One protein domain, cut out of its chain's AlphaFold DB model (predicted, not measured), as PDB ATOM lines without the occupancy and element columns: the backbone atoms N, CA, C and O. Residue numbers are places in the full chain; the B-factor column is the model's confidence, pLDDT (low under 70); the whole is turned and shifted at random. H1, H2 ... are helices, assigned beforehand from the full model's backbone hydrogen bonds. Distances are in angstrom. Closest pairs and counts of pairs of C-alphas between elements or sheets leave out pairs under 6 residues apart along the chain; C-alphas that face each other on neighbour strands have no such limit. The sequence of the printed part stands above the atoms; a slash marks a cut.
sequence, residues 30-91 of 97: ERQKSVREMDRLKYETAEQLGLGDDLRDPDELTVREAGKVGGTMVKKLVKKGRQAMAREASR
ATOM      1  N   GLU A  30     -38.261  46.672  35.975       85.12
ATOM      2  CA  GLU A  30     -39.277  46.498  34.934       85.12
ATOM      3  C   GLU A  30     -38.782  46.938  33.553       85.12
ATOM      4  O   GLU A  30     -38.884  46.188  32.584       85.12
ATOM      5  N   ARG A  31     -38.128  48.103  33.468       85.19
ATOM      6  CA  ARG A  31     -37.546  48.588  32.211       85.19
ATOM      7  C   ARG A  31     -36.379  47.724  31.734       85.19
ATOM      8  O   ARG A  31     -36.121  47.652  30.540       85.19
ATOM      9  N   GLN A  32     -35.646  47.076  32.637       86.75
ATOM     10  CA  GLN A  32     -34.629  46.094  32.248       86.75
ATOM     11  C   GLN A  32     -35.259  44.815  31.697       86.75
ATOM     12  O   GLN A  32     -34.761  44.268  30.714       86.75
ATOM     13  N   LYS A  33     -36.352  44.347  32.306       88.50
ATOM     14  CA  LYS A  33     -37.086  43.168  31.840       88.50
ATOM     15  C   LYS A  33     -37.648  43.390  30.436       88.50
ATOM     16  O   LYS A  33     -37.404  42.560  29.567       88.50
ATOM     17  N   SER A  34     -38.296  44.529  30.191       87.62
ATOM     18  CA  SER A  34     -38.864  44.835  28.874       87.62
ATOM     19  C   SER A  34     -37.802  44.928  27.777       87.62
ATOM     20  O   SER A  34     -38.014  44.426  26.678       87.62
ATOM     21  N   VAL A  35     -36.626  45.491  28.077       88.38
ATOM     22  CA  VAL A  35     -35.490  45.510  27.138       88.38
ATOM     23  C   VAL A  35     -35.036  44.090  26.799       88.38
ATOM     24  O   VAL A  35     -34.902  43.764  25.626       88.38
ATOM     25  N   ARG A  36     -34.877  43.218  27.803       90.38
ATOM     26  CA  ARG A  36     -34.480  41.815  27.581       90.38
ATOM     27  C   ARG A  36     -35.504  41.040  26.756       90.38
ATOM     28  O   ARG A  36     -35.125  40.240  25.910       90.38
ATOM     29  N   GLU A  37     -36.791  41.252  27.005       92.06
ATOM     30  CA  GLU A  37     -37.862  40.627  26.221       92.06
ATOM     31  C   GLU A  37     -37.854  41.109  24.767       92.06
ATOM     32  O   GLU A  37     -38.069  40.316  23.850       92.06
ATOM     33  N   MET A  38     -37.546  42.386  24.548       91.56
ATOM     34  CA  MET A  38     -37.435  42.954  23.209       91.56
ATOM     35  C   MET A  38     -36.221  42.428  22.451       91.56
ATOM     36  O   MET A  38     -36.341  42.105  21.272       91.56
ATOM     37  N   ASP A  39     -35.083  42.276  23.128       91.38
ATOM     38  CA  ASP A  39     -33.894  41.657  22.541       91.38
ATOM     39  C   ASP A  39     -34.159  40.201  22.155       91.38
ATOM     40  O   ASP A  39     -33.818  39.795  21.050       91.38
ATOM     41  N   ARG A  40     -34.849  39.425  22.998       93.38
ATOM     42  CA  ARG A  40     -35.251  38.054  22.640       93.38
ATOM     43  C   ARG A  40     -36.123  38.023  21.391       93.38
ATOM     44  O   ARG A  40     -35.865  37.235  20.490       93.38
ATOM     45  N   LEU A  41     -37.122  38.906  21.316       94.44
ATOM     46  CA  LEU A  41     -37.988  39.005  20.141       94.44
ATOM     47  C   LEU A  41     -37.195  39.372  18.878       94.44
ATOM     48  O   LEU A  41     -37.524  38.891  17.795       94.44
ATOM     49  N   LYS A  42     -36.175  40.223  19.015       91.81
ATOM     50  CA  LYS A  42     -35.274  40.626  17.933       91.81
ATOM     51  C   LYS A  42     -34.500  39.424  17.386       91.81
ATOM     52  O   LYS A  42     -34.599  39.164  16.192       91.81
ATOM     53  N   TYR A  43     -33.829  38.658  18.249       92.44
ATOM     54  CA  TYR A  43     -33.071  37.467  17.837       92.44
ATOM     55  C   TYR A  43     -33.972  36.367  17.263       92.44
ATOM     56  O   TYR A  43     -33.707  35.888  16.170       92.44
ATOM     57  N   GLU A  44     -35.102  36.062  17.907       93.25
ATOM     58  CA  GLU A  44     -36.070  35.075  17.397       93.25
ATOM     59  C   GLU A  44     -36.599  35.459  16.003       93.25
ATOM     60  O   GLU A  44     -36.838  34.621  15.136       93.25
ATOM     61  N   THR A  45     -36.818  36.756  15.774       93.62
ATOM     62  CA  THR A  45     -37.287  37.252  14.476       93.62
ATOM     63  C   THR A  45     -36.184  37.214  13.423       93.62
ATOM     64  O   THR A  45     -36.484  36.921  12.270       93.62
ATOM     65  N   ALA A  46     -34.936  37.486  13.797       91.50
ATOM     66  CA  ALA A  46     -33.797  37.372  12.895       91.50
ATOM     67  C   ALA A  46     -33.540  35.914  12.487       91.50
ATOM     68  O   ALA A  46     -33.420  35.641  11.296       91.50
ATOM     69  N   GLU A  47     -33.582  34.970  13.432       91.50
ATOM     70  CA  GLU A  47     -33.469  33.529  13.161       91.50
ATOM     71  C   GLU A  47     -34.546  33.047  12.179       91.50
ATOM     72  O   GLU A  47     -34.240  32.380  11.196       91.50
ATOM     73  N   GLN A  48     -35.805  33.458  12.373       91.44
ATOM     74  CA  GLN A  48     -36.903  33.121  11.452       91.44
ATOM     75  C   GLN A  48     -36.727  33.694  10.043       91.44
ATOM     76  O   GLN A  48     -37.328  33.191   9.095       91.44
ATOM     77  N   LEU A  49     -35.960  34.775   9.907       89.88
ATOM     78  CA  LEU A  49     -35.675  35.414   8.628       89.88
ATOM     79  C   LEU A  49     -34.367  34.923   7.998       89.88
ATOM     80  O   LEU A  49     -34.068  35.360   6.890       89.88
ATOM     81  N   GLY A  50     -33.627  34.031   8.668       89.00
ATOM     82  CA  GLY A  50     -32.314  33.560   8.226       89.00
ATOM     83  C   GLY A  50     -31.192  34.586   8.401       89.00
ATOM     84  O   GLY A  50     -30.143  34.422   7.805       89.00
ATOM     85  N   LEU A  51     -31.411  35.627   9.211       87.31
ATOM     86  CA  LEU A  51     -30.488  36.750   9.440       87.31
ATOM     87  C   LEU A  51     -29.845  36.674  10.835       87.31
ATOM     88  O   LEU A  51     -29.563  37.692  11.462       87.31
ATOM     89  N   GLY A  52     -29.751  35.469  11.406       80.75
ATOM     90  CA  GLY A  52     -29.294  35.271  12.785       80.75
ATOM     91  C   GLY A  52     -27.817  35.616  12.983       80.75
ATOM     92  O   GLY A  52     -27.457  36.146  14.038       80.75
ATOM     93  N   ASP A  53     -27.002  35.346  11.964       76.38
ATOM     94  CA  ASP A  53     -25.561  35.596  11.965       76.38
ATOM     95  C   ASP A  53     -25.264  37.077  11.682       76.38
ATOM     96  O   ASP A  53     -24.624  37.721  12.511       76.38
ATOM     97  N   ASP A  54     -25.909  37.672  10.670       75.56
ATOM     98  CA  ASP A  54     -25.804  39.106  10.331       75.56
ATOM     99  C   ASP A  54     -26.238  40.043  11.475       75.56
ATOM    100  O   ASP A  54     -25.887  41.219  11.538       75.56
ATOM    101  N   LEU A  55     -27.049  39.552  12.418       71.88
ATOM    102  CA  LEU A  55     -27.454  40.338  13.584       71.88
ATOM    103  C   LEU A  55     -26.354  40.449  14.651       71.88
ATOM    104  O   LEU A  55     -26.493  41.254  15.581       71.88
ATOM    105  N   ARG A  56     -25.320  39.605  14.575       76.62
ATOM    106  CA  ARG A  56     -24.150  39.633  15.464       76.62
ATOM    107  C   ARG A  56     -23.152  40.680  14.993       76.62
ATOM    108  O   ARG A  56     -22.659  41.427  15.837       76.62
ATOM    109  N   ASP A  57     -22.973  40.786  13.679       76.94
ATOM    110  CA  ASP A  57     -22.078  41.740  13.038       76.94
ATOM    111  C   ASP A  57     -22.878  42.791  12.245       76.94
ATOM    112  O   ASP A  57     -23.320  42.547  11.126       76.94
ATOM    113  N   PRO A  58     -23.084  44.003  12.802       70.75
ATOM    114  CA  PRO A  58     -23.960  45.019  12.209       70.75
ATOM    115  C   PRO A  58     -23.494  45.547  10.845       70.75
ATOM    116  O   PRO A  58     -24.262  46.248  10.188       70.75
ATOM    117  N   ASP A  59     -22.265  45.229  10.438       75.75
ATOM    118  CA  ASP A  59     -21.714  45.557   9.124       75.75
ATOM    119  C   ASP A  59     -22.156  44.558   8.034       75.75
ATOM    120  O   ASP A  59     -22.125  44.896   6.850       75.75
ATOM    121  N   GLU A  60     -22.614  43.360   8.416       80.12
ATOM    122  CA  GLU A  60     -23.115  42.323   7.499       80.12
ATOM    123  C   GLU A  60     -24.609  42.505   7.183       80.12
ATOM    124  O   GLU A  60     -25.092  42.086   6.132       80.12
ATOM    125  N   LEU A  61     -25.344  43.210   8.049       83.88
ATOM    126  CA  LEU A  61     -26.780  43.429   7.901       83.88
ATOM    127  C   LEU A  61     -27.090  44.609   6.972       83.88
ATOM    128  O   LEU A  61     -26.830  45.776   7.288       83.88
ATOM    129  N   THR A  62     -27.777  44.357   5.858       88.75
ATOM    130  CA  THR A  62     -28.225  45.455   4.994       88.75
ATOM    131  C   THR A  62     -29.358  46.261   5.642       88.75
ATOM    132  O   THR A  62     -30.174  45.765   6.424       88.75
ATOM    133  N   VAL A  63     -29.505  47.531   5.243       90.56
ATOM    134  CA  VAL A  63     -30.603  48.406   5.712       90.56
ATOM    135  C   VAL A  63     -31.985  47.785   5.454       90.56
ATOM    136  O   VAL A  63     -32.911  47.945   6.254       90.56
ATOM    137  N   ARG A  64     -32.136  47.054   4.342       90.69
ATOM    138  CA  ARG A  64     -33.394  46.378   3.986       90.69
ATOM    139  C   ARG A  64     -33.696  45.223   4.936       90.69
ATOM    140  O   ARG A  64     -34.846  45.071   5.348       90.69
ATOM    141  N   GLU A  65     -32.688  44.445   5.307       88.56
ATOM    142  CA  GLU A  65     -32.808  43.319   6.237       88.56
ATOM    143  C   GLU A  65     -33.106  43.793   7.655       88.56
ATOM    144  O   GLU A  65     -34.083  43.336   8.254       88.56
ATOM    145  N   ALA A  66     -32.380  44.805   8.137       90.69
ATOM    146  CA  ALA A  66     -32.680  45.469   9.403       90.69
ATOM    147  C   ALA A  66     -34.136  45.969   9.447       90.69
ATOM    148  O   ALA A  66     -34.866  45.738  10.417       90.69
ATOM    149  N   GLY A  67     -34.595  46.592   8.355       93.19
ATOM    150  CA  GLY A  67     -35.980  47.030   8.195       93.19
ATOM    151  C   GLY A  67     -36.987  45.875   8.219       93.19
ATOM    152  O   GLY A  67     -38.038  45.983   8.856       93.19
ATOM    153  N   LYS A  68     -36.672  44.743   7.579       94.12
ATOM    154  CA  LYS A  68     -37.525  43.545   7.553       94.12
ATOM    155  C   LYS A  68     -37.662  42.919   8.941       94.12
ATOM    156  O   LYS A  68     -38.783  42.579   9.338       94.12
ATOM    157  N   VAL A  69     -36.565  42.825   9.696       93.75
ATOM    158  CA  VAL A  69     -36.562  42.356  11.092       93.75
ATOM    159  C   VAL A  69     -37.437  43.272  11.946       93.75
ATOM    160  O   VAL A  69     -38.408  42.805  12.548       93.75
ATOM    161  N   GLY A  70     -37.177  44.583  11.928       93.62
ATOM    162  CA  GLY A  70     -37.942  45.564  12.703       93.62
ATOM    163  C   GLY A  70     -39.437  45.563  12.365       93.62
ATOM    164  O   GLY A  70     -40.285  45.499  13.257       93.62
ATOM    165  N   GLY A  71     -39.784  45.536  11.076       96.31
ATOM    166  CA  GLY A  71     -41.173  45.465  10.623       96.31
ATOM    167  C   GLY A  71     -41.881  44.185  11.079       96.31
ATOM    168  O   GLY A  71     -43.043  44.218  11.490       96.31
ATOM    169  N   THR A  72     -41.179  43.051  11.064       96.56
ATOM    170  CA  THR A  72     -41.725  41.762  11.509       96.56
ATOM    171  C   THR A  72     -41.920  41.730  13.027       96.56
ATOM    172  O   THR A  72     -42.963  41.268  13.498       96.56
ATOM    173  N   MET A  73     -40.991  42.304  13.799       95.94
ATOM    174  CA  MET A  73     -41.149  42.479  15.247       95.94
ATOM    175  C   MET A  73     -42.402  43.299  15.579       95.94
ATOM    176  O   MET A  73     -43.212  42.872  16.404       95.94
ATOM    177  N   VAL A  74     -42.610  44.440  14.908       96.81
ATOM    178  CA  VAL A  74     -43.791  45.294  15.127       96.81
ATOM    179  C   VAL A  74     -45.083  44.539  14.806       96.81
ATOM    180  O   VAL A  74     -46.018  44.562  15.608       96.81
ATOM    181  N   LYS A  75     -45.131  43.785  13.698       97.00
ATOM    182  CA  LYS A  75     -46.285  42.929  13.364       97.00
ATOM    183  C   LYS A  75     -46.589  41.917  14.476       97.00
ATOM    184  O   LYS A  75     -47.751  41.760  14.856       97.00
ATOM    185  N   LYS A  76     -45.563  41.258  15.033       95.62
ATOM    186  CA  LYS A  76     -45.716  40.319  16.159       95.62
ATOM    187  C   LYS A  76     -46.251  41.015  17.415       95.62
ATOM    188  O   LYS A  76     -47.149  40.474  18.060       95.62
ATOM    189  N   LEU A  77     -45.745  42.204  17.751       95.56
ATOM    190  CA  LEU A  77     -46.201  42.979  18.913       95.56
ATOM    191  C   LEU A  77     -47.670  43.388  18.786       95.56
ATOM    192  O   LEU A  77     -48.448  43.146  19.706       95.56
ATOM    193  N   VAL A  78     -48.075  43.920  17.630       96.81
ATOM    194  CA  VAL A  78     -49.474  44.293  17.369       96.81
ATOM    195  C   VAL A  78     -50.389  43.072  17.463       96.81
ATOM    196  O   VAL A  78     -51.446  43.145  18.091       96.81
ATOM    197  N   LYS A  79     -49.981  41.927  16.900       96.38
ATOM    198  CA  LYS A  79     -50.745  40.674  16.995       96.38
ATOM    199  C   LYS A  79     -50.934  40.238  18.452       96.38
ATOM    200  O   LYS A  79     -52.062  39.952  18.847       96.38
ATOM    201  N   LYS A  80     -49.861  40.232  19.251       94.25
ATOM    202  CA  LYS A  80     -49.917  39.891  20.683       94.25
ATOM    203  C   LYS A  80     -50.797  40.870  21.465       94.25
ATOM    204  O   LYS A  80     -51.610  40.425  22.267       94.25
ATOM    205  N   GLY A  81     -50.698  42.170  21.186       94.75
ATOM    206  CA  GLY A  81     -51.547  43.196  21.798       94.75
ATOM    207  C   GLY A  81     -53.032  42.977  21.502       94.75
ATOM    208  O   GLY A  81     -53.844  42.945  22.420       94.75
ATOM    209  N   ARG A  82     -53.391  42.716  20.237       95.12
ATOM    210  CA  ARG A  82     -54.773  42.378  19.845       95.12
ATOM    211  C   ARG A  82     -55.289  41.129  20.561       95.12
ATOM    212  O   ARG A  82     -56.414  41.129  21.045       95.12
ATOM    213  N   GLN A  83     -54.468  40.083  20.656       94.44
ATOM    214  CA  GLN A  83     -54.825  38.850  21.364       94.44
ATOM    215  C   GLN A  83     -54.990  39.062  22.874       94.44
ATOM    216  O   GLN A  83     -55.896  38.479  23.463       94.44
ATOM    217  N   ALA A  84     -54.140  39.880  23.496       93.69
ATOM    218  CA  ALA A  84     -54.248  40.222  24.910       93.69
ATOM    219  C   ALA A  84     -55.557  40.970  25.194       93.69
ATOM    220  O   ALA A  84     -56.316  40.540  26.058       93.69
ATOM    221  N   MET A  85     -55.879  41.989  24.388       91.81
ATOM    222  CA  MET A  85     -57.140  42.732  24.499       91.81
ATOM    223  C   MET A  85     -58.365  41.830  24.292       91.81
ATOM    224  O   MET A  85     -59.318  41.898  25.063       91.81
ATOM    225  N   ALA A  86     -58.332  40.938  23.295       92.38
ATOM    226  CA  ALA A  86     -59.417  39.983  23.062       92.38
ATOM    227  C   ALA A  86     -59.590  38.999  24.235       92.38
ATOM    228  O   ALA A  86     -60.712  38.724  24.657       92.38
ATOM    229  N   ARG A  87     -58.484  38.500  24.808       89.88
ATOM    230  CA  ARG A  87     -58.513  37.636  25.998       89.88
ATOM    231  C   ARG A  87     -59.060  38.361  27.220       89.88
ATOM    232  O   ARG A  87     -59.838  37.775  27.964       89.88
ATOM    233  N   GLU A  88     -58.678  39.615  27.435       86.06
ATOM    234  CA  GLU A  88     -59.204  40.433  28.530       86.06
ATOM    235  C   GLU A  88     -60.708  40.678  28.390       86.06
ATOM    236  O   GLU A  88     -61.431  40.520  29.374       86.06
ATOM    237  N   ALA A  89     -61.187  40.957  27.171       82.06
ATOM    238  CA  ALA A  89     -62.614  41.083  26.879       82.06
ATOM    239  C   ALA A  89     -63.389  39.789  27.185       82.06
ATOM    240  O   ALA A  89     -64.478  39.850  27.739       82.06
ATOM    241  N   SER A  90     -62.804  38.616  26.910       78.50
ATOM    242  CA  SER A  90     -63.415  37.322  27.257       78.50
ATOM    243  C   SER A  90     -63.311  36.935  28.743       78.50
ATOM    244  O   SER A  90     -63.993  36.013  29.178       78.50
ATOM    245  N   ARG A  91     -62.435  37.584  29.529       73.25
ATOM    246  CA  ARG A  91     -62.094  37.172  30.908       73.25
ATOM    247  C   ARG A  91     -62.876  37.920  31.991       73.25
ATOM    248  O   ARG A  91     -62.853  37.479  33.140       73.25
TER     249      ARG A  91
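AT A GLANCE: This is residues 30 to 91 of the 97 residues of the protein "Alpha/beta-type small acid-soluble spore protein" of Firmicutes bacterium (UniProt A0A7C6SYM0). Two helices, H1 and the longer H2, meet near the joined end to make an open V, with the long loop of residues 49 to 62 linking them there. The free ends, residues 30 to 37 of H1 and 78 to 91 of H2, stick out as its two arms. The printed part has 62 residues with two named helices, H1 then H2, and no named strand: the class is all helix. It is loose, with a radius of gyration of the C-alphas of 14.0 A, and spans 46 by 24 by 15 A.

IN THESE COORDINATES: Find C-alpha 30 at (-39.277, 46.498, 34.934); from there H1, residues 30 to 48, runs 27.1 A. H2, residues 63 to 91, runs 41.9 A to C-alpha 91 at (-62.094, 37.172, 30.908).

HOW THE PARTS SIT: Look at residues 41 to 46 of H1, which alone touch H2, at its residues 69 to 73; the closest C-alphas, of Ala 46 and Val 69, are 6.0 A apart. The helices run opposite ways at a steep tilt of 61 degrees. In H1 and H2 every O i to N i+4 pair is within hydrogen-bond range.

THE WHOLE: The C-alphas farthest apart, of Asp 59 and Arg 91, are 46.6 A apart. The printed part has no cut, and the link from H1 to H2 is long, with 14 residues. No printed residue is under 70 in pLDDT.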